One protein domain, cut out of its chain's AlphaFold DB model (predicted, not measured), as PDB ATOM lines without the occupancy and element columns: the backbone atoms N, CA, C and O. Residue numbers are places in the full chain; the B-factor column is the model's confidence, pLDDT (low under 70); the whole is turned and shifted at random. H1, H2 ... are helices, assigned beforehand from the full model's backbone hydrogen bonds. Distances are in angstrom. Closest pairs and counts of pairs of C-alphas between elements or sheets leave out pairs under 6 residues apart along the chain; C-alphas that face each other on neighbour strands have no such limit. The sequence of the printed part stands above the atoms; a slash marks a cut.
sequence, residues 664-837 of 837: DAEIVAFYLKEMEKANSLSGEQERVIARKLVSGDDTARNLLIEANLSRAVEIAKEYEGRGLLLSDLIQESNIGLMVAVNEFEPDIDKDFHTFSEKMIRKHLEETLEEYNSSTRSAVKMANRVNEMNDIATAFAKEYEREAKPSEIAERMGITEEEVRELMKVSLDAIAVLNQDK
ATOM      1  N   ASP A 664     138.387 118.640 313.237       63.53
ATOM      2  CA  ASP A 664     138.894 119.968 312.855       63.53
ATOM      3  C   ASP A 664     138.741 120.202 311.345       63.53
ATOM      4  O   ASP A 664     138.231 121.235 310.908       63.53
ATOM      5  N   ALA A 665     139.063 119.188 310.536       69.19
ATOM      6  CA  ALA A 665     138.901 119.236 309.086       69.19
ATOM      7  C   ALA A 665     137.432 119.431 308.654       69.19
ATOM      8  O   ALA A 665     137.160 120.193 307.722       69.19
ATOM      9  N   GLU A 666     136.470 118.790 309.332       64.12
ATOM     10  CA  GLU A 666     135.033 118.982 309.073       64.12
ATOM     11  C   GLU A 666     134.548 120.390 309.451       64.12
ATOM     12  O   GLU A 666     133.793 121.008 308.689       64.12
ATOM     13  N   ILE A 667     135.010 120.929 310.586       63.34
ATOM     14  CA  ILE A 667     134.687 122.289 311.046       63.34
ATOM     15  C   ILE A 667     135.225 123.327 310.056       63.34
ATOM     16  O   ILE A 667     134.485 124.214 309.614       63.34
ATOM     17  N   VAL A 668     136.488 123.188 309.651       73.75
ATOM     18  CA  VAL A 668     137.127 124.075 308.671       73.75
ATOM     19  C   VAL A 668     136.419 123.985 307.316       73.75
ATOM     20  O   VAL A 668     136.161 125.014 306.691       73.75
ATOM     21  N   ALA A 669     136.032 122.785 306.869       71.19
ATOM     22  CA  ALA A 669     135.302 122.602 305.615       71.19
ATOM     23  C   ALA A 669     133.912 123.267 305.630       71.19
ATOM     24  O   ALA A 669     133.513 123.886 304.638       71.19
ATOM     25  N   PHE A 670     133.178 123.172 306.743       69.25
ATOM     26  CA  PHE A 670     131.897 123.860 306.912       69.25
ATOM     27  C   PHE A 670     132.070 125.384 306.885       69.25
ATOM     28  O   PHE A 670     131.348 126.076 306.166       69.25
ATOM     29  N   TYR A 671     133.065 125.892 307.612       72.00
ATOM     30  CA  TYR A 671     133.360 127.319 307.693       72.00
ATOM     31  C   TYR A 671     133.751 127.913 306.327       72.00
ATOM     32  O   TYR A 671     133.166 128.903 305.888       72.00
ATOM     33  N   LEU A 672     134.650 127.252 305.588       73.81
ATOM     34  CA  LEU A 672     135.060 127.670 304.241       73.81
ATOM     35  C   LEU A 672     133.886 127.707 303.248       73.81
ATOM     36  O   LEU A 672     133.800 128.618 302.426       73.81
ATOM     37  N   LYS A 673     132.953 126.754 303.349       72.31
ATOM     38  CA  LYS A 673     131.756 126.686 302.498       72.31
ATOM     39  C   LYS A 673     130.779 127.837 302.747       72.31
ATOM     40  O   LYS A 673     130.124 128.299 301.813       72.31
ATOM     41  N   GLU A 674     130.660 128.304 303.987       65.81
ATOM     42  CA  GLU A 674     129.841 129.480 304.300       65.81
ATOM     43  C   GLU A 674     130.481 130.771 303.768       65.81
ATOM     44  O   GLU A 674     129.770 131.671 303.321       65.81
ATOM     45  N   MET A 675     131.812 130.829 303.707       66.44
ATOM     46  CA  MET A 675     132.550 131.995 303.219       66.44
ATOM     47  C   MET A 675     132.573 132.151 301.698       66.44
ATOM     48  O   MET A 675     132.710 133.272 301.216       66.44
ATOM     49  N   GLU A 676     132.369 131.082 300.921       58.66
ATOM     50  CA  GLU A 676     132.177 131.185 299.460       58.66
ATOM     51  C   GLU A 676     130.971 132.068 299.078       58.66
ATOM     52  O   GLU A 676     130.858 132.516 297.937       58.66
ATOM     53  N   LYS A 677     130.071 132.340 300.034       60.03
ATOM     54  CA  LYS A 677     128.908 133.221 299.872       60.03
ATOM     55  C   LYS A 677     129.200 134.690 300.214       60.03
ATOM     56  O   LYS A 677     128.331 135.530 299.985       60.03
ATOM     57  N   ALA A 678     130.368 135.005 300.781       61.00
ATOM     58  CA  ALA A 678     130.723 136.359 301.200       61.00
ATOM     59  C   ALA A 678     131.071 137.246 299.991       61.00
ATOM     60  O   ALA A 678     131.760 136.828 299.059       61.00
ATOM     61  N   ASN A 679     130.588 138.490 299.997       61.31
ATOM     62  CA  ASN A 679     130.848 139.445 298.920       61.31
ATOM     63  C   ASN A 679     132.280 139.989 299.015       61.31
ATOM     64  O   ASN A 679     132.659 140.552 300.039       61.31
ATOM     65  N   SER A 680     133.057 139.895 297.932       70.19
ATOM     66  CA  SER A 680     134.363 140.552 297.851       70.19
ATOM     67  C   SER A 680     134.213 142.039 297.518       70.19
ATOM     68  O   SER A 680     133.406 142.434 296.674       70.19
ATOM     69  N   LEU A 681     135.002 142.878 298.188       78.62
ATOM     70  CA  LEU A 681     135.080 144.310 297.912       78.62
ATOM     71  C   LEU A 681     136.317 144.611 297.067       78.62
ATOM     72  O   LEU A 681     137.386 144.037 297.264       78.62
ATOM     73  N   SER A 682     136.198 145.554 296.135       78.62
ATOM     74  CA  SER A 682     137.371 146.151 295.501       78.62
ATOM     75  C   SER A 682     138.096 147.070 296.490       78.62
ATOM     76  O   SER A 682     137.467 147.682 297.353       78.62
ATOM     77  N   GLY A 683     139.406 147.273 296.317       75.19
ATOM     78  CA  GLY A 683     140.177 148.174 297.190       75.19
ATOM     79  C   GLY A 683     139.713 149.642 297.165       75.19
ATOM     80  O   GLY A 683     140.119 150.446 297.998       75.19
ATOM     81  N   GLU A 684     138.870 150.048 296.211       75.88
ATOM     82  CA  GLU A 684     138.201 151.356 296.238       75.88
ATOM     83  C   GLU A 684     136.932 151.325 297.104       75.88
ATOM     84  O   GLU A 684     136.722 152.232 297.909       75.88
ATOM     85  N   GLN A 685     136.132 150.257 297.013       80.19
ATOM     86  CA  GLN A 685     134.953 150.053 297.861       80.19
ATOM     87  C   GLN A 685     135.341 149.904 299.333       80.19
ATOM     88  O   GLN A 685     134.733 150.535 300.194       80.19
ATOM     89  N   GLU A 686     136.400 149.145 299.606       79.94
ATOM     90  CA  GLU A 686     136.951 148.947 300.944       79.94
ATOM     91  C   GLU A 686     137.361 150.278 301.585       79.94
ATOM     92  O   GLU A 686     136.980 150.575 302.712       79.94
ATOM     93  N   ARG A 687     138.023 151.160 300.823       80.81
ATOM     94  CA  ARG A 687     138.384 152.510 301.287       80.81
ATOM     95  C   ARG A 687     137.174 153.400 301.552       80.81
ATOM     96  O   ARG A 687     137.203 154.204 302.483       80.81
ATOM     97  N   VAL A 688     136.122 153.297 300.741       82.00
ATOM     98  CA  VAL A 688     134.882 154.062 300.948       82.00
ATOM     99  C   VAL A 688     134.154 153.586 302.205       82.00
ATOM    100  O   VAL A 688     133.664 154.415 302.969       82.00
ATOM    101  N   ILE A 689     134.100 152.275 302.432       82.88
ATOM    102  CA  ILE A 689     133.448 151.667 303.596       82.88
ATOM    103  C   ILE A 689     134.256 151.947 304.867       82.88
ATOM    104  O   ILE A 689     133.686 152.402 305.854       82.88
ATOM    105  N   ALA A 690     135.582 151.816 304.818       79.69
ATOM    106  CA  ALA A 690     136.455 152.100 305.952       79.69
ATOM    107  C   ALA A 690     136.365 153.566 306.420       79.69
ATOM    108  O   ALA A 690     136.373 153.837 307.615       79.69
ATOM    109  N   ARG A 691     136.166 154.534 305.510       79.94
ATOM    110  CA  ARG A 691     135.918 155.942 305.894       79.94
ATOM    111  C   ARG A 691     134.611 156.150 306.661       79.94
ATOM    112  O   ARG A 691     134.510 157.109 307.421       79.94
ATOM    113  N   LYS A 692     133.618 155.275 306.482       79.06
ATOM    114  CA  LYS A 692     132.345 155.332 307.219       79.06
ATOM    115  C   LYS A 692     132.459 154.785 308.646       79.06
ATOM    116  O   LYS A 692     131.560 155.028 309.451       79.06
ATOM    117  N   LEU A 693     133.574 154.136 308.998       71.88
ATOM    118  CA  LEU A 693     133.845 153.721 310.379       71.88
ATOM    119  C   LEU A 693     133.955 154.925 311.327       71.88
ATOM    120  O   LEU A 693     133.516 154.838 312.470       71.88
ATOM    121  N   VAL A 694     134.427 156.080 310.836       65.12
ATOM    122  CA  VAL A 694     134.563 157.325 311.622       65.12
ATOM    123  C   VAL A 694     133.210 157.837 312.135       65.12
ATOM    124  O   VAL A 694     133.138 158.454 313.194       65.12
ATOM    125  N   SER A 695     132.117 157.557 311.418       65.31
ATOM    126  CA  SER A 695     130.753 157.905 311.841       65.31
ATOM    127  C   SER A 695     130.102 156.886 312.786       65.31
ATOM    128  O   SER A 695     128.956 157.094 313.177       65.31
ATOM    129  N   GLY A 696     130.797 155.801 313.154       67.00
ATOM    130  CA  GLY A 696     130.236 154.732 313.985       67.00
ATOM    131  C   GLY A 696     129.169 153.896 313.271       67.00
ATOM    132  O   GLY A 696     128.254 153.404 313.915       67.00
ATOM    133  N   ASP A 697     129.254 153.770 311.943       75.50
ATOM    134  CA  ASP A 697     128.298 153.002 311.140       75.50
ATOM    135  C   ASP A 697     128.543 151.490 311.306       75.50
ATOM    136  O   ASP A 697     129.475 150.920 310.731       75.50
ATOM    137  N   ASP A 698     127.691 150.834 312.094       72.44
ATOM    138  CA  ASP A 698     127.758 149.391 312.361       72.44
ATOM    139  C   ASP A 698     127.569 148.544 311.090       72.44
ATOM    140  O   ASP A 698     128.131 147.453 310.972       72.44
ATOM    141  N   THR A 699     126.857 149.074 310.092       76.00
ATOM    142  CA  THR A 699     126.684 148.410 308.793       76.00
ATOM    143  C   THR A 699     128.000 148.400 308.025       76.00
ATOM    144  O   THR A 699     128.358 147.396 307.411       76.00
ATOM    145  N   ALA A 700     128.759 149.498 308.089       77.56
ATOM    146  CA  ALA A 700     130.086 149.577 307.490       77.56
ATOM    147  C   ALA A 700     131.089 148.647 308.194       77.56
ATOM    148  O   ALA A 700     131.906 148.030 307.514       77.56
ATOM    149  N   ARG A 701     130.991 148.499 309.526       80.00
ATOM    150  CA  ARG A 701     131.809 147.553 310.306       80.00
ATOM    151  C   ARG A 701     131.591 146.115 309.843       80.00
ATOM    152  O   ARG A 701     132.552 145.446 309.472       80.00
ATOM    153  N   ASN A 702     130.339 145.664 309.821       79.00
ATOM    154  CA  ASN A 702     130.003 144.285 309.461       79.00
ATOM    155  C   ASN A 702     130.381 143.973 308.011       79.00
ATOM    156  O   ASN A 702     131.001 142.948 307.742       79.00
ATOM    157  N   LEU A 703     130.114 144.906 307.093       83.19
ATOM    158  CA  LEU A 703     130.459 144.750 305.680       83.19
ATOM    159  C   LEU A 703     131.979 144.649 305.454       83.19
ATOM    160  O   LEU A 703     132.422 143.920 304.568       83.19
ATOM    161  N   LEU A 704     132.781 145.368 306.247       85.12
ATOM    162  CA  LEU A 704     134.241 145.339 306.147       85.12
ATOM    163  C   LEU A 704     134.843 144.051 306.730       85.12
ATOM    164  O   LEU A 704     135.818 143.545 306.174       85.12
ATOM    165  N   ILE A 705     134.249 143.514 307.805       85.25
ATOM    166  CA  ILE A 705     134.610 142.209 308.381       85.25
ATOM    167  C   ILE A 705     134.286 141.104 307.376       85.25
ATOM    168  O   ILE A 705     135.190 140.378 306.970       85.25
ATOM    169  N   GLU A 706     133.030 141.014 306.923       83.25
ATOM    170  CA  GLU A 706     132.556 139.960 306.015       83.25
ATOM    171  C   GLU A 706     133.386 139.876 304.729       83.25
ATOM    172  O   GLU A 706     133.760 138.785 304.300       83.25
ATOM    173  N   ALA A 707     133.738 141.026 304.151       84.75
ATOM    174  CA  ALA A 707     134.538 141.096 302.931       84.75
ATOM    175  C   ALA A 707     136.005 140.660 303.105       84.75
ATOM    176  O   ALA A 707     136.675 140.392 302.107       84.75
ATOM    177  N   ASN A 708     136.507 140.598 304.343       87.62
ATOM    178  CA  ASN A 708     137.902 140.287 304.668       87.62
ATOM    179  C   ASN A 708     138.095 138.948 305.402       87.62
ATOM    180  O   ASN A 708     139.238 138.554 305.644       87.62
ATOM    181  N   LEU A 709     137.020 138.212 305.717       83.81
ATOM    182  CA  LEU A 709     137.109 136.909 306.391       83.81
ATOM    183  C   LEU A 709     137.969 135.908 305.602       83.81
ATOM    184  O   LEU A 709     138.782 135.198 306.189       83.81
ATOM    185  N   SER A 710     137.829 135.851 304.270       84.31
ATOM    186  CA  SER A 710     138.595 134.930 303.404       84.31
ATOM    187  C   SER A 710     140.093 135.118 303.555       84.31
ATOM    188  O   SER A 710     140.845 134.151 303.661       84.31
ATOM    189  N   ARG A 711     140.509 136.372 303.672       85.38
ATOM    190  CA  ARG A 711     141.899 136.737 303.870       85.38
ATOM    191  C   ARG A 711     142.397 136.434 305.281       85.38
ATOM    192  O   ARG A 711     143.527 135.985 305.428       85.38
ATOM    193  N   ALA A 712     141.565 136.610 306.309       86.94
ATOM    194  CA  ALA A 712     141.900 136.172 307.665       86.94
ATOM    195  C   ALA A 712     142.190 134.657 307.700       86.94
ATOM    196  O   ALA A 712     143.173 134.218 308.299       86.94
ATOM    197  N   VAL A 713     141.411 133.854 306.973       85.38
ATOM    198  CA  VAL A 713     141.666 132.410 306.846       85.38
ATOM    199  C   VAL A 713     142.957 132.104 306.093       85.38
ATOM    200  O   VAL A 713     143.693 131.204 306.493       85.38
ATOM    201  N   GLU A 714     143.256 132.829 305.014       87.44
ATOM    202  CA  GLU A 714     144.526 132.674 304.291       87.44
ATOM    203  C   GLU A 714     145.727 132.953 305.197       87.44
ATOM    204  O   GLU A 714     146.664 132.159 305.214       87.44
ATOM    205  N   ILE A 715     145.660 134.011 306.011       88.00
ATOM    206  CA  ILE A 715     146.715 134.345 306.974       88.00
ATOM    207  C   ILE A 715     146.829 133.258 308.052       88.00
ATOM    208  O   ILE A 715     147.941 132.852 308.376       88.00
ATOM    209  N   ALA A 716     145.714 132.734 308.573       87.62
ATOM    210  CA  ALA A 716     145.715 131.670 309.585       87.62
ATOM    211  C   ALA A 716     146.433 130.395 309.109       87.62
ATOM    212  O   ALA A 716     147.213 129.804 309.857       87.62
ATOM    213  N   LYS A 717     146.231 130.006 307.842       87.19
ATOM    214  CA  LYS A 717     146.884 128.833 307.229       87.19
ATOM    215  C   LYS A 717     148.410 128.939 307.197       87.19
ATOM    216  O   LYS A 717     149.092 127.922 307.225       87.19
ATOM    217  N   GLU A 718     148.975 130.145 307.182       91.25
ATOM    218  CA  GLU A 718     150.434 130.335 307.226       91.25
ATOM    219  C   GLU A 718     151.058 129.971 308.590       91.25
ATOM    220  O   GLU A 718     152.278 129.783 308.696       91.25
ATOM    221  N   TYR A 719     150.233 129.884 309.635       85.69
ATOM    222  CA  TYR A 719     150.633 129.540 311.002       85.69
ATOM    223  C   TYR A 719     150.305 128.084 311.372       85.69
ATOM    224  O   TYR A 719     150.585 127.660 312.494       85.69
ATOM    225  N   GLU A 720     149.766 127.303 310.433       81.00
ATOM    226  CA  GLU A 720     149.484 125.881 310.618       81.00
ATOM    227  C   GLU A 720     150.766 125.089 310.933       81.00
ATOM    228  O   GLU A 720     151.865 125.415 310.474       81.00
ATOM    229  N   GLY A 721     150.644 124.054 311.769       69.75
ATOM    230  CA  GLY A 721     151.783 123.237 312.196       69.75
ATOM    231  C   GLY A 721     152.661 123.874 313.280       69.75
ATOM    232  O   GLY A 721     153.722 123.338 313.588       69.75
ATOM    233  N   ARG A 722     152.234 124.990 313.889       74.19
ATOM    234  CA  ARG A 722     152.957 125.665 314.991       74.19
ATOM    235  C   ARG A 722     152.423 125.353 316.396       74.19
ATOM    236  O   ARG A 722     152.805 126.026 317.352       74.19
ATOM    237  N   GLY A 723     151.569 124.334 316.519       63.75
ATOM    238  CA  GLY A 723     151.097 123.786 317.798       63.75
ATOM    239  C   GLY A 723     149.600 123.947 318.082       63.75
ATOM    240  O   GLY A 723     149.103 123.263 318.974       63.75
ATOM    241  N   LEU A 724     148.889 124.791 317.326       70.75
ATOM    242  CA  LEU A 724     147.430 124.957 317.388       70.75
ATOM    243  C   LEU A 724     146.742 124.296 316.183       70.75
ATOM    244  O   LEU A 724     147.347 124.185 315.110       70.75
ATOM    245  N   LEU A 725     145.486 123.880 316.371       80.06
ATOM    246  CA  LEU A 725     144.625 123.373 315.299       80.06
ATOM    247  C   LEU A 725     144.262 124.494 314.316       80.06
ATOM    248  O   LEU A 725     144.297 125.681 314.656       80.06
ATOM    249  N   LEU A 726     143.898 124.133 313.083       80.81
ATOM    250  CA  LEU A 726     143.608 125.127 312.053       80.81
ATOM    251  C   LEU A 726     142.315 125.894 312.365       80.81
ATOM    252  O   LEU A 726     142.253 127.094 312.088       80.81
ATOM    253  N   SER A 727     141.305 125.258 312.972       76.38
ATOM    254  CA  SER A 727     140.093 125.978 313.392       76.38
ATOM    255  C   SER A 727     140.369 127.027 314.472       76.38
ATOM    256  O   SER A 727     139.807 128.122 314.396       76.38
ATOM    257  N   ASP A 728     141.270 126.745 315.413       78.00
ATOM    258  CA  ASP A 728     141.680 127.691 316.455       78.00
ATOM    259  C   ASP A 728     142.441 128.874 315.842       78.00
ATOM    260  O   ASP A 728     142.119 130.030 316.107       78.00
ATOM    261  N   LEU A 729     143.382 128.609 314.927       83.75
ATOM    262  CA  LEU A 729     144.093 129.661 314.189       83.75
ATOM    263  C   LEU A 729     143.132 130.541 313.374       83.75
ATOM    264  O   LEU A 729     143.325 131.752 313.275       83.75
ATOM    265  N   ILE A 730     142.080 129.960 312.794       84.19
ATOM    266  CA  ILE A 730     141.048 130.711 312.067       84.19
ATOM    267  C   ILE A 730     140.240 131.602 313.018       84.19
ATOM    268  O   ILE A 730     139.974 132.759 312.682       84.19
ATOM    269  N   GLN A 731     139.859 131.102 314.195       78.19
ATOM    270  CA  GLN A 731     139.132 131.893 315.190       78.19
ATOM    271  C   GLN A 731     139.960 133.085 315.674       78.19
ATOM    272  O   GLN A 731     139.484 134.219 315.630       78.19
ATOM    273  N   GLU A 732     141.213 132.846 316.048       85.12
ATOM    274  CA  GLU A 732     142.143 133.891 316.481       85.12
ATOM    275  C   GLU A 732     142.391 134.908 315.358       85.12
ATOM    276  O   GLU A 732     142.357 136.121 315.570       85.12
ATOM    277  N   SER A 733     142.522 134.445 314.116       86.75
ATOM    278  CA  SER A 733     142.652 135.334 312.962       86.75
ATOM    279  C   SER A 733     141.421 136.231 312.754       86.75
ATOM    280  O   SER A 733     141.553 137.432 312.501       86.75
ATOM    281  N   ASN A 734     140.209 135.694 312.937       83.75
ATOM    282  CA  ASN A 734     138.975 136.483 312.887       83.75
ATOM    283  C   ASN A 734     138.908 137.525 314.013       83.75
ATOM    284  O   ASN A 734     138.479 138.655 313.773       83.75
ATOM    285  N   ILE A 735     139.359 137.183 315.225       80.50
ATOM    286  CA  ILE A 735     139.452 138.132 316.345       80.50
ATOM    287  C   ILE A 735     140.434 139.253 315.994       80.50
ATOM    288  O   ILE A 735     140.095 140.430 316.131       80.50
ATOM    289  N   GLY A 736     141.605 138.914 315.448       84.25
ATOM    290  CA  GLY A 736     142.580 139.888 314.957       84.25
ATOM    291  C   GLY A 736     142.002 140.834 313.896       84.25
ATOM    292  O   GLY A 736     142.249 142.042 313.940       84.25
ATOM    293  N   LEU A 737     141.164 140.324 312.985       90.12
ATOM    294  CA  LEU A 737     140.446 141.135 311.997       90.12
ATOM    295  C   LEU A 737     139.415 142.065 312.656       90.12
ATOM    296  O   LEU A 737     139.339 143.242 312.306       90.12
ATOM    297  N   MET A 738     138.635 141.573 313.620       84.88
ATOM    298  CA  MET A 738     137.657 142.388 314.353       84.88
ATOM    299  C   MET A 738     138.331 143.523 315.131       84.88
ATOM    300  O   MET A 738     137.842 144.655 315.129       84.88
ATOM    301  N   VAL A 739     139.470 143.235 315.765       82.31
ATOM    302  CA  VAL A 739     140.305 144.245 316.424       82.31
ATOM    303  C   VAL A 739     140.799 145.262 315.396       82.31
ATOM    304  O   VAL A 739     140.656 146.461 315.621       82.31
ATOM    305  N   ALA A 740     141.270 144.813 314.230       88.31
ATOM    306  CA  ALA A 740     141.706 145.713 313.168       88.31
ATOM    307  C   ALA A 740     140.601 146.665 312.688       88.31
ATOM    308  O   ALA A 740     140.864 147.841 312.474       88.31
ATOM    309  N   VAL A 741     139.359 146.198 312.536       87.94
ATOM    310  CA  VAL A 741     138.240 147.066 312.128       87.94
ATOM    311  C   VAL A 741     137.905 148.110 313.197       87.94
ATOM    312  O   VAL A 741     137.494 149.219 312.861       87.94
ATOM    313  N   ASN A 742     138.090 147.780 314.474       84.12
ATOM    314  CA  ASN A 742     137.834 148.706 315.576       84.12
ATOM    315  C   ASN A 742     138.960 149.723 315.790       84.12
ATOM    316  O   ASN A 742     138.684 150.834 316.233       84.12
ATOM    317  N   GLU A 743     140.205 149.343 315.504       85.00
ATOM    318  CA  GLU A 743     141.386 150.187 315.723       85.00
ATOM    319  C   GLU A 743     141.824 150.969 314.477       85.00
ATOM    320  O   GLU A 743     142.677 151.843 314.589       85.00
ATOM    321  N   PHE A 744     141.259 150.682 313.300       86.50
ATOM    322  CA  PHE A 744     141.636 151.362 312.065       86.50
ATOM    323  C   PHE A 744     141.181 152.823 312.043       86.50
ATOM    324  O   PHE A 744     139.982 153.120 312.083       86.50
ATOM    325  N   GLU A 745     142.130 153.738 311.861       83.94
ATOM    326  CA  GLU A 745     141.870 155.168 311.738       83.94
ATOM    327  C   GLU A 745     142.180 155.647 310.307       83.94
ATOM    328  O   GLU A 745     143.343 155.853 309.978       83.94
ATOM    329  N   PRO A 746     141.182 155.908 309.433       78.56
ATOM    330  CA  PRO A 746     141.413 156.223 308.012       78.56
ATOM    331  C   PRO A 746     142.279 157.464 307.729       78.56
ATOM    332  O   PRO A 746     142.789 157.622 306.616       78.56
ATOM    333  N   ASP A 747     142.404 158.362 308.709       76.75
ATOM    334  CA  ASP A 747     143.220 159.578 308.628       76.75
ATOM    335  C   ASP A 747     144.684 159.346 309.064       76.75
ATOM    336  O   ASP A 747     145.559 160.155 308.740       76.75
ATOM    337  N   ILE A 748     144.964 158.240 309.767       75.75
ATOM    338  CA  ILE A 748     146.294 157.841 310.262       75.75
ATOM    339  C   ILE A 748     146.821 156.633 309.473       75.75
ATOM    340  O   ILE A 748     147.951 156.642 308.972       75.75
ATOM    341  N   ASP A 749     145.983 155.617 309.308       76.56
ATOM    342  CA  ASP A 749     146.263 154.361 308.636       76.56
ATOM    343  C   ASP A 749     145.936 154.459 307.141       76.56
ATOM    344  O   ASP A 749     144.803 154.667 306.712       76.56
ATOM    345  N   LYS A 750     146.967 154.312 306.303       68.56
ATOM    346  CA  LYS A 750     146.869 154.590 304.858       68.56
ATOM    347  C   LYS A 750     145.984 153.610 304.087       68.56
ATOM    348  O   LYS A 750     145.468 153.969 303.028       68.56
ATOM    349  N   ASP A 751     145.903 152.371 304.556       83.00
ATOM    350  CA  ASP A 751     145.304 151.257 303.828       83.00
ATOM    351  C   ASP A 751     144.825 150.175 304.803       83.00
ATOM    352  O   ASP A 751     145.633 149.587 305.527       83.00
ATOM    353  N   PHE A 752     143.512 149.931 304.822       86.38
ATOM    354  CA  PHE A 752     142.889 148.968 305.735       86.38
ATOM    355  C   PHE A 752     143.414 147.554 305.498       86.38
ATOM    356  O   PHE A 752     143.727 146.846 306.449       86.38
ATOM    357  N   HIS A 753     143.608 147.187 304.234       84.19
ATOM    358  CA  HIS A 753     144.122 145.888 303.834       84.19
ATOM    359  C   HIS A 753     145.500 145.592 304.456       84.19
ATOM    360  O   HIS A 753     145.732 144.496 304.968       84.19
ATOM    361  N   THR A 754     146.424 146.552 304.437       85.00
ATOM    362  CA  THR A 754     147.762 146.407 305.041       85.00
ATOM    363  C   THR A 754     147.709 146.434 306.572       85.00
ATOM    364  O   THR A 754     148.462 145.723 307.239       85.00
ATOM    365  N   PHE A 755     146.826 147.257 307.138       88.56
ATOM    366  CA  PHE A 755     146.658 147.389 308.585       88.56
ATOM    367  C   PHE A 755     146.079 146.118 309.220       88.56
ATOM    368  O   PHE A 755     146.630 145.617 310.201       88.56
ATOM    369  N   SER A 756     145.017 145.563 308.630       90.44
ATOM    370  CA  SER A 756     144.340 144.373 309.141       90.44
ATOM    371  C   SER A 756     145.238 143.147 309.132       90.44
ATOM    372  O   SER A 756     145.313 142.448 310.137       90.44
ATOM    373  N   GLU A 757     146.017 142.940 308.072       91.50
ATOM    374  CA  GLU A 757     146.987 141.844 308.026       91.50
ATOM    375  C   GLU A 757     148.036 141.944 309.139       91.50
ATOM    376  O   GLU A 757     148.348 140.946 309.787       91.50
ATOM    377  N   LYS A 758     148.553 143.147 309.413       89.75
ATOM    378  CA  LYS A 758     149.523 143.348 310.497       89.75
ATOM    379  C   LYS A 758     148.924 143.010 311.865       89.75
ATOM    380  O   LYS A 758     149.607 142.409 312.691       89.75
ATOM    381  N   MET A 759     147.676 143.403 312.103       85.94
ATOM    382  CA  MET A 759     146.976 143.150 313.366       85.94
ATOM    383  C   MET A 759     146.646 141.669 313.555       85.94
ATOM    384  O   MET A 759     146.895 141.128 314.629       85.94
ATOM    385  N   ILE A 760     146.176 141.001 312.499       91.00
ATOM    386  CA  ILE A 760     145.902 139.560 312.494       91.00
ATOM    387  C   ILE A 760     147.170 138.766 312.826       91.00
ATOM    388  O   ILE A 760     147.167 137.949 313.743       91.00
ATOM    389  N   ARG A 761     148.276 139.034 312.118       93.00
ATOM    390  CA  ARG A 761     149.557 138.338 312.334       93.00
ATOM    391  C   ARG A 761     150.094 138.542 313.745       93.00
ATOM    392  O   ARG A 761     150.510 137.579 314.379       93.00
ATOM    393  N   LYS A 762     150.036 139.778 314.249       85.75
ATOM    394  CA  LYS A 762     150.442 140.103 315.621       85.75
ATOM    395  C   LYS A 762     149.648 139.283 316.644       85.75
ATOM    396  O   LYS A 762     150.243 138.732 317.560       85.75
ATOM    397  N   HIS A 763     148.331 139.193 316.471       83.56
ATOM    398  CA  HIS A 763     147.470 138.452 317.388       83.56
ATOM    399  C   HIS A 763     147.778 136.947 317.375       83.56
ATOM    400  O   HIS A 763     147.962 136.351 318.427       83.56
ATOM    401  N   LEU A 764     147.949 136.358 316.187       83.50
ATOM    402  CA  LEU A 764     148.330 134.947 316.039       83.50
ATOM    403  C   LEU A 764     149.691 134.628 316.678       83.50
ATOM    404  O   LEU A 764     149.859 133.567 317.277       83.50
ATOM    405  N   GLU A 765     150.667 135.529 316.555       84.94
ATOM    406  CA  GLU A 765     151.992 135.374 317.168       84.94
ATOM    407  C   GLU A 765     151.925 135.410 318.699       84.94
ATOM    408  O   GLU A 765     152.502 134.536 319.347       84.94
ATOM    409  N   GLU A 766     151.173 136.356 319.270       79.06
ATOM    410  CA  GLU A 766     150.947 136.455 320.719       79.06
ATOM    411  C   GLU A 766     150.275 135.180 321.261       79.06
ATOM    412  O   GLU A 766     150.763 134.584 322.227       79.06
ATOM    413  N   THR A 767     149.230 134.684 320.589       75.56
ATOM    414  CA  THR A 767     148.516 133.464 321.001       75.56
ATOM    415  C   THR A 767     149.408 132.216 320.938       75.56
ATOM    416  O   THR A 767     149.391 131.375 321.843       75.56
ATOM    417  N   LEU A 768     150.249 132.087 319.906       76.06
ATOM    418  CA  LEU A 768     151.183 130.962 319.782       76.06
ATOM    419  C   LEU A 768     152.308 130.992 320.825       76.06
ATOM    420  O   LEU A 768     152.750 129.930 321.280       76.06
ATOM    421  N   GLU A 769     152.797 132.172 321.208       71.06
ATOM    422  CA  GLU A 769     153.797 132.311 322.274       71.06
ATOM    423  C   GLU A 769     153.235 131.887 323.637       71.06
ATOM    424  O   GLU A 769     153.890 131.140 324.378       71.06
ATOM    425  N   GLU A 770     152.002 132.296 323.949       68.06
ATOM    426  CA  GLU A 770     151.306 131.901 325.176       68.06
ATOM    427  C   GLU A 770     151.078 130.386 325.240       68.06
ATOM    428  O   GLU A 770     151.397 129.746 326.252       68.06
ATOM    429  N   TYR A 771     150.611 129.793 324.137       65.81
ATOM    430  CA  TYR A 771     150.392 128.353 324.041       65.81
ATOM    431  C   TYR A 771     151.690 127.565 324.270       65.81
ATOM    432  O   TYR A 771     151.757 126.738 325.181       65.81
ATOM    433  N   ASN A 772     152.762 127.882 323.535       56.97
ATOM    434  CA  ASN A 772     154.043 127.167 323.617       56.97
ATOM    435  C   ASN A 772     154.741 127.290 324.988       56.97
ATOM    436  O   ASN A 772     155.472 126.384 325.408       56.97
ATOM    437  N   SER A 773     154.522 128.394 325.707       53.28
ATOM    438  CA  SER A 773     155.010 128.586 327.082       53.28
ATOM    439  C   SER A 773     154.330 127.634 328.079       53.28
ATOM    440  O   SER A 773     154.977 127.060 328.968       53.28
ATOM    441  N   SER A 774     153.027 127.407 327.897       50.25
ATOM    442  CA  SER A 774     152.219 126.559 328.775       50.25
ATOM    443  C   SER A 774     152.593 125.071 328.666       50.25
ATOM    444  O   SER A 774     152.785 124.402 329.688       50.25
ATOM    445  N   THR A 775     152.823 124.570 327.449       47.09
ATOM    446  CA  THR A 775     153.148 123.159 327.173       47.09
ATOM    447  C   THR A 775     154.524 122.767 327.717       47.09
ATOM    448  O   THR A 775     154.670 121.719 328.348       47.09
ATOM    449  N   ARG A 776     155.538 123.637 327.571       44.59
ATOM    450  CA  ARG A 776     156.892 123.395 328.118       44.59
ATOM    451  C   ARG A 776     156.911 123.293 329.643       44.59
ATOM    452  O   ARG A 776     157.699 122.530 330.204       44.59
ATOM    453  N   SER A 777     156.045 124.042 330.322       44.25
ATOM    454  CA  SER A 777     155.937 124.004 331.785       44.25
ATOM    455  C   SER A 777     155.320 122.691 332.287       44.25
ATOM    456  O   SER A 777     155.759 122.169 333.312       44.25
ATOM    457  N   ALA A 778     154.371 122.114 331.541       47.28
ATOM    458  CA  ALA A 778     153.742 120.834 331.876       47.28
ATOM    459  C   ALA A 778     154.719 119.646 331.768       47.28
ATOM    460  O   ALA A 778     154.807 118.837 332.691       47.28
ATOM    461  N   VAL A 779     155.526 119.591 330.700       47.41
ATOM    462  CA  VAL A 779     156.542 118.534 330.503       47.41
ATOM    463  C   VAL A 779     157.607 118.570 331.608       47.41
ATOM    464  O   VAL A 779     157.967 117.542 332.182       47.41
ATOM    465  N   LYS A 780     158.068 119.770 331.988       51.88
ATOM    466  CA  LYS A 780     159.053 119.940 333.068       51.88
ATOM    467  C   LYS A 780     158.526 119.474 334.433       51.88
ATOM    468  O   LYS A 780     159.309 118.997 335.253       51.88
ATOM    469  N   MET A 781     157.223 119.611 334.676       58.12
ATOM    470  CA  MET A 781     156.575 119.149 335.906       58.12
ATOM    471  C   MET A 781     156.499 117.619 335.968       58.12
ATOM    472  O   MET A 781     156.839 117.039 336.997       58.12
ATOM    473  N   ALA A 782     156.130 116.962 334.863       52.41
ATOM    474  CA  ALA A 782     156.048 115.502 334.788       52.41
ATOM    475  C   ALA A 782     157.395 114.826 335.105       52.41
ATOM    476  O   ALA A 782     157.455 113.915 335.929       52.41
ATOM    477  N   ASN A 783     158.496 115.345 334.549       56.84
ATOM    478  CA  ASN A 783     159.840 114.818 334.813       56.84
ATOM    479  C   ASN A 783     160.238 114.916 336.296       56.84
ATOM    480  O   ASN A 783     160.840 113.991 336.836       56.84
ATOM    481  N   ARG A 784     159.854 116.003 336.980       66.06
ATOM    482  CA  ARG A 784     160.123 116.185 338.417       66.06
ATOM    483  C   ARG A 784     159.312 115.244 339.308       66.06
ATOM    484  O   ARG A 784     159.815 114.803 340.337       66.06
ATOM    485  N   VAL A 785     158.072 114.938 338.927       67.75
ATOM    486  CA  VAL A 785     157.226 113.977 339.655       67.75
ATOM    487  C   VAL A 785     157.790 112.557 339.538       67.75
ATOM    488  O   VAL A 785     157.841 111.839 340.536       67.75
ATOM    489  N   ASN A 786     158.273 112.172 338.356       63.81
ATOM    490  CA  ASN A 786     158.888 110.860 338.146       63.81
ATOM    491  C   ASN A 786     160.164 110.686 338.985       63.81
ATOM    492  O   ASN A 786     160.279 109.716 339.729       63.81
ATOM    493  N   GLU A 787     161.062 111.676 338.963       73.88
ATOM    494  CA  GLU A 787     162.287 111.671 339.777       73.88
ATOM    495  C   GLU A 787     161.989 111.537 341.285       73.88
ATOM    496  O   GLU A 787     162.637 110.769 342.001       73.88
ATOM    497  N   MET A 788     160.964 112.241 341.776       85.69
ATOM    498  CA  MET A 788     160.508 112.143 343.165       85.69
ATOM    499  C   MET A 788     160.014 110.729 343.516       85.69
ATOM    500  O   MET A 788     160.366 110.199 344.576       85.69
ATOM    501  N   ASN A 789     159.212 110.114 342.643       76.44
ATOM    502  CA  ASN A 789     158.666 108.770 342.853       76.44
ATOM    503  C   ASN A 789     159.767 107.695 342.856       76.44
ATOM    504  O   ASN A 789     159.730 106.785 343.691       76.44
ATOM    505  N   ASP A 790     160.782 107.834 342.003       74.00
ATOM    506  CA  ASP A 790     161.946 106.941 341.975       74.00
ATOM    507  C   ASP A 790     162.735 107.004 343.289       74.00
ATOM    508  O   ASP A 790     163.072 105.975 343.887       74.00
ATOM    509  N   ILE A 791     162.974 108.218 343.795       78.50
ATOM    510  CA  ILE A 791     163.675 108.442 345.065       78.50
ATOM    511  C   ILE A 791     162.877 107.881 346.245       78.50
ATOM    512  O   ILE A 791     163.458 107.220 347.115       78.50
ATOM    513  N   ALA A 792     161.561 108.109 346.276       74.94
ATOM    514  CA  ALA A 792     160.676 107.589 347.316       74.94
ATOM    515  C   ALA A 792     160.655 106.050 347.324       74.94
ATOM    516  O   ALA A 792     160.761 105.434 348.388       74.94
ATOM    517  N   THR A 793     160.608 105.428 346.143       76.00
ATOM    518  CA  THR A 793     160.619 103.967 345.973       76.00
ATOM    519  C   THR A 793     161.949 103.353 346.410       76.00
ATOM    520  O   THR A 793     161.972 102.366 347.151       76.00
ATOM    521  N   ALA A 794     163.073 103.952 346.006       74.50
ATOM    522  CA  ALA A 794     164.402 103.502 346.413       74.50
ATOM    523  C   ALA A 794     164.584 103.578 347.937       74.50
ATOM    524  O   ALA A 794     165.103 102.647 348.552       74.50
ATOM    525  N   PHE A 795     164.102 104.656 348.558       84.88
ATOM    526  CA  PHE A 795     164.156 104.844 350.005       84.88
ATOM    527  C   PHE A 795     163.267 103.839 350.754       84.88
ATOM    528  O   PHE A 795     163.708 103.252 351.743       84.88
ATOM    529  N   ALA A 796     162.049 103.582 350.261       76.25
ATOM    530  CA  ALA A 796     161.138 102.604 350.856       76.25
ATOM    531  C   ALA A 796     161.723 101.188 350.869       76.25
ATOM    532  O   ALA A 796     161.573 100.457 351.851       76.25
ATOM    533  N   LYS A 797     162.452 100.829 349.809       80.25
ATOM    534  CA  LYS A 797     163.152  99.546 349.695       80.25
ATOM    535  C   LYS A 797     164.391  99.451 350.592       80.25
ATOM    536  O   LYS A 797     164.699  98.373 351.080       80.25
ATOM    537  N   GLU A 798     165.106 100.555 350.786       84.31
ATOM    538  CA  GLU A 798     166.348 100.608 351.570       84.31
ATOM    539  C   GLU A 798     166.090 100.607 353.088       84.31
ATOM    540  O   GLU A 798     166.842  99.987 353.839       84.31
ATOM    541  N   TYR A 799     165.022 101.271 353.542       81.00
ATOM    542  CA  TYR A 799     164.745 101.492 354.969       81.00
ATOM    543  C   TYR A 799     163.482 100.786 355.486       81.00
ATOM    544  O   TYR A 799     163.111 100.998 356.641       81.00
ATOM    545  N   GLU A 800     162.822  99.977 354.648       82.88
ATOM    546  CA  GLU A 800     161.576  99.245 354.951       82.88
ATOM    547  C   GLU A 800     160.462 100.140 355.536       82.88
ATOM    548  O   GLU A 800     159.634  99.714 356.344       82.88
ATOM    549  N   ARG A 801     160.439 101.415 355.137       84.38
ATOM    550  CA  ARG A 801     159.428 102.405 355.529       84.38
ATOM    551  C   ARG A 801     159.303 103.501 354.482       84.38
ATOM    552  O   ARG A 801     160.276 103.815 353.806       84.38
ATOM    553  N   GLU A 802     158.154 104.163 354.426       76.56
ATOM    554  CA  GLU A 802     157.966 105.319 353.546       76.56
ATOM    555  C   GLU A 802     158.950 106.462 353.858       76.56
ATOM    556  O   GLU A 802     159.298 106.737 355.021       76.56
ATOM    557  N   ALA A 803     159.409 107.121 352.793       82.81
ATOM    558  CA  ALA A 803     160.278 108.287 352.866       82.81
ATOM    559  C   ALA A 803     159.491 109.514 353.325       82.81
ATOM    560  O   ALA A 803     158.389 109.784 352.842       82.81
ATOM    561  N   LYS A 804     160.061 110.295 354.243       89.75
ATOM    562  CA  LYS A 804     159.472 111.578 354.632       89.75
ATOM    563  C   LYS A 804     159.727 112.624 353.542       89.75
ATOM    564  O   LYS A 804     160.795 112.599 352.929       89.75
ATOM    565  N   PRO A 805     158.835 113.617 353.374       83.94
ATOM    566  CA  PRO A 805     159.038 114.700 352.412       83.94
ATOM    567  C   PRO A 805     160.385 115.423 352.571       83.94
ATOM    568  O   PRO A 805     161.021 115.754 351.578       83.94
ATOM    569  N   SER A 806     160.874 115.589 353.807       87.19
ATOM    570  CA  SER A 806     162.192 116.172 354.095       87.19
ATOM    571  C   SER A 806     163.367 115.338 353.557       87.19
ATOM    572  O   SER A 806     164.382 115.894 353.157       87.19
ATOM    573  N   GLU A 807     163.235 114.008 353.547       86.38
ATOM    574  CA  GLU A 807     164.278 113.061 353.115       86.38
ATOM    575  C   GLU A 807     164.352 112.983 351.581       86.38
ATOM    576  O   GLU A 807     165.433 112.868 351.002       86.38
ATOM    577  N   ILE A 808     163.201 113.099 350.915       85.06
ATOM    578  CA  ILE A 808     163.109 113.213 349.455       85.06
ATOM    579  C   ILE A 808     163.656 114.574 349.001       85.06
ATOM    580  O   ILE A 808     164.421 114.640 348.041       85.06
ATOM    581  N   ALA A 809     163.328 115.647 349.727       87.88
ATOM    582  CA  ALA A 809     163.765 117.011 349.425       87.88
ATOM    583  C   ALA A 809     165.290 117.143 349.447       87.88
ATOM    584  O   ALA A 809     165.884 117.707 348.528       87.88
ATOM    585  N   GLU A 810     165.930 116.533 350.447       89.00
ATOM    586  CA  GLU A 810     167.386 116.484 350.560       89.00
ATOM    587  C   GLU A 810     168.040 115.744 349.379       89.00
ATOM    588  O   GLU A 810     169.050 116.209 348.852       89.00
ATOM    589  N   ARG A 811     167.447 114.635 348.906       84.25
ATOM    590  CA  ARG A 811     167.961 113.866 347.752       84.25
ATOM    591  C   ARG A 811     167.720 114.555 346.404       84.25
ATOM    592  O   ARG A 811     168.556 114.427 345.517       84.25
ATOM    593  N   MET A 812     166.618 115.291 346.262       83.69
ATOM    594  CA  MET A 812     166.280 116.057 345.053       83.69
ATOM    595  C   MET A 812     166.947 117.442 344.997       83.69
ATOM    596  O   MET A 812     166.899 118.108 343.964       83.69
ATOM    597  N   GLY A 813     167.546 117.911 346.098       85.19
ATOM    598  CA  GLY A 813     168.129 119.254 346.185       85.19
ATOM    599  C   GLY A 813     167.092 120.382 346.116       85.19
ATOM    600  O   GLY A 813     167.408 121.478 345.653       85.19
ATOM    601  N   ILE A 814     165.859 120.113 346.555       85.38
ATOM    602  CA  ILE A 814     164.737 121.064 346.574       85.38
ATOM    603  C   ILE A 814     164.197 121.217 347.998       85.38
ATOM    604  O   ILE A 814     164.662 120.558 348.928       85.38
ATOM    605  N   THR A 815     163.238 122.114 348.208       85.69
ATOM    606  CA  THR A 815     162.636 122.314 349.531       85.69
ATOM    607  C   THR A 815     161.606 121.231 349.865       85.69
ATOM    608  O   THR A 815     160.994 120.622 348.990       85.69
ATOM    609  N   GLU A 816     161.374 120.996 351.159       84.19
ATOM    610  CA  GLU A 816     160.342 120.051 351.618       84.19
ATOM    611  C   GLU A 816     158.936 120.448 351.143       84.19
ATOM    612  O   GLU A 816     158.091 119.589 350.896       84.19
ATOM    613  N   GLU A 817     158.690 121.748 350.992       75.50
ATOM    614  CA  GLU A 817     157.422 122.277 350.494       75.50
ATOM    615  C   GLU A 817     157.229 121.946 349.006       75.50
ATOM    616  O   GLU A 817     156.178 121.424 348.642       75.50
ATOM    617  N   GLU A 818     158.274 122.087 348.184       67.12
ATOM    618  CA  GLU A 818     158.250 121.687 346.768       67.12
ATOM    619  C   GLU A 818     158.035 120.174 346.584       67.12
ATOM    620  O   GLU A 818     157.302 119.761 345.687       67.12
ATOM    621  N   VAL A 819     158.602 119.324 347.449       77.06
ATOM    622  CA  VAL A 819     158.311 117.876 347.419       77.06
ATOM    623  C   VAL A 819     156.848 117.600 347.740       77.06
ATOM    624  O   VAL A 819     156.219 116.788 347.069       77.06
ATOM    625  N   ARG A 820     156.272 118.267 348.749       78.88
ATOM    626  CA  ARG A 820     154.855 118.071 349.105       78.88
ATOM    627  C   ARG A 820     153.921 118.499 347.976       78.88
ATOM    628  O   ARG A 820     152.884 117.865 347.783       78.88
ATOM    629  N   GLU A 821     154.294 119.531 347.227       69.38
ATOM    630  CA  GLU A 821     153.579 119.936 346.018       69.38
ATOM    631  C   GLU A 821     153.670 118.868 344.922       69.38
ATOM    632  O   GLU A 821     152.637 118.465 344.389       69.38
ATOM    633  N   LEU A 822     154.861 118.324 344.647       72.50
ATOM    634  CA  LEU A 822     155.040 117.236 343.676       72.50
ATOM    635  C   LEU A 822     154.284 115.952 344.078       72.50
ATOM    636  O   LEU A 822     153.644 115.325 343.232       72.50
ATOM    637  N   MET A 823     154.277 115.590 345.367       72.25
ATOM    638  CA  MET A 823     153.514 114.445 345.893       72.25
ATOM    639  C   MET A 823     152.011 114.624 345.680       72.25
ATOM    640  O   MET A 823     151.314 113.672 345.328       72.25
ATOM    641  N   LYS A 824     151.510 115.850 345.856       67.19
ATOM    642  CA  LYS A 824     150.102 116.179 345.629       67.19
ATOM    643  C   LYS A 824     149.729 116.050 344.150       67.19
ATOM    644  O   LYS A 824     148.725 115.420 343.841       67.19
ATOM    645  N   VAL A 825     150.582 116.545 343.249       62.25
ATOM    646  CA  VAL A 825     150.402 116.400 341.793       62.25
ATOM    647  C   VAL A 825     150.378 114.923 341.372       62.25
ATOM    648  O   VAL A 825     149.530 114.532 340.571       62.25
ATOM    649  N   SER A 826     151.247 114.079 341.943       56.28
ATOM    650  CA  SER A 826     151.258 112.633 341.665       56.28
ATOM    651  C   SER A 826     149.987 111.921 342.150       56.28
ATOM    652  O   SER A 826     149.470 111.044 341.461       56.28
ATOM    653  N   LEU A 827     149.470 112.289 343.329       54.00
ATOM    654  CA  LEU A 827     148.240 111.720 343.896       54.00
ATOM    655  C   LEU A 827     146.997 112.122 343.094       54.00
ATOM    656  O   LEU A 827     146.116 111.290 342.872       54.00
ATOM    657  N   ASP A 828     146.950 113.365 342.619       44.75
ATOM    658  CA  ASP A 828     145.848 113.865 341.796       44.75
ATOM    659  C   ASP A 828     145.818 113.168 340.419       44.75
ATOM    660  O   ASP A 828     144.746 112.796 339.944       44.75
ATOM    661  N   ALA A 829     146.979 112.878 339.813       43.12
ATOM    662  CA  ALA A 829     147.063 112.104 338.567       43.12
ATOM    663  C   ALA A 829     146.539 110.659 338.724       43.12
ATOM    664  O   ALA A 829     145.810 110.158 337.865       43.12
ATOM    665  N   ILE A 830     146.839 110.007 339.856       41.22
ATOM    666  CA  ILE A 830     146.311 108.675 340.204       41.22
ATOM    667  C   ILE A 830     144.797 108.732 340.469       41.22
ATOM    668  O   ILE A 830     144.066 107.801 340.129       41.22
ATOM    669  N   ALA A 831     144.292 109.823 341.050       37.19
ATOM    670  CA  ALA A 831     142.864 110.006 341.293       37.19
ATOM    671  C   ALA A 831     142.062 110.194 339.993       37.19
ATOM    672  O   ALA A 831     140.926 109.726 339.921       37.19
ATOM    673  N   VAL A 832     142.650 110.819 338.968       34.44
ATOM    674  CA  VAL A 832     142.031 111.004 337.641       34.44
ATOM    675  C   VAL A 832     141.950 109.685 336.863       34.44
ATOM    676  O   VAL A 832     140.893 109.369 336.328       34.44
ATOM    677  N   LEU A 833     142.998 108.851 336.879       31.73
ATOM    678  CA  LEU A 833     142.989 107.530 336.217       31.73
ATOM    679  C   LEU A 833     141.972 106.540 336.823       31.73
ATOM    680  O   LEU A 833     141.576 105.573 336.177       31.73
ATOM    681  N   ASN A 834     141.528 106.785 338.057       32.69
ATOM    682  CA  ASN A 834     140.519 105.979 338.746       32.69
ATOM    683  C   ASN A 834     139.068 106.436 338.486       32.69
ATOM    684  O   ASN A 834     138.152 105.819 339.031       32.69
ATOM    685  N   GLN A 835     138.845 107.493 337.694       31.52
ATOM    686  CA  GLN A 835     137.508 108.046 337.419       31.52
ATOM    687  C   GLN A 835     136.871 107.564 336.102       31.52
ATOM    688  O   GLN A 835     135.665 107.733 335.952       31.52
ATOM    689  N   ASP A 836     137.610 106.889 335.212       31.23
ATOM    690  CA  ASP A 836     137.071 106.272 333.979       31.23
ATOM    691  C   ASP A 836     136.636 104.795 334.173       31.23
ATOM    692  O   ASP A 836     136.838 103.943 333.304       31.23
ATOM    693  N   LYS A 837     136.041 104.467 335.329       29.92
ATOM    694  CA  LYS A 837     135.489 103.138 335.659       29.92
ATOM    695  C   LYS A 837     133.996 103.170 335.950       29.92
ATOM    696  O   LYS A 837     133.575 104.013 336.773       29.92
TER     697      LYS A 837
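AT A GLANCE: This is residues 664 to 837 of the 837 residues of the protein "HAD family hydrolase" of Anaerobutyricum hallii (UniProt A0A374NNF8). What shape is this? One very long helix, H6, makes a shaft; near its first end H4 and H5 pack on it, with H1, H2 and H3 completing that cluster, while H7 and H8 form a small head near its other end. Residues 827 to 837 stick out from that head. What builds it? The 174 printed residues, all helix by class, hold eight named helices, H1 to H8 in order, and no named strand; the whole is extended, radius of gyration of the C-alphas 26.1 A, a rod spanning 82 by 38 by 25 A.

IN THESE COORDINATES: Where is H6, residues 752 to 799? It covers 71.8 A, from C-alpha 752 at (142.889, 148.968, 305.735) to C-alpha 799 at (164.745, 101.492, 354.969). Where are the others? H1 is residues 664 to 675, H2 683 to 695, H3 698 to 706, H4 709 to 717 and H5 726 to 743, 25.4 A. H7 is 805 to 812, and H8 816 to 833, 26.4 A.

HOW THE PARTS SIT: What touches H6? H6 is the hub: its residues 755 to 767 touch H5, opposite ways at a steep 46 degrees, closest C-alphas Gly 736 and Ile 760, 4.1 A. Its residues 784 to 788 touch residues 819 to 826 of H8, about perpendicular at 80 degrees, closest C-alphas Val 785 and Leu 822, 5.6 A. What of H2? H2 and H3 are a hairpin, closest C-alphas Ile 689 and Ala 700, 5.6 A. Are the backbones helical? Each O i to N i+4 pair is within hydrogen-bond range except in H2, with 4 of 9, and 6 of 10 for O i to N i+3.

THE WHOLE: Is it continuous? The printed part has no cut, and no link is long. Where is confidence low? Residues 770 to 786 and 824 to 837 are among those under 70.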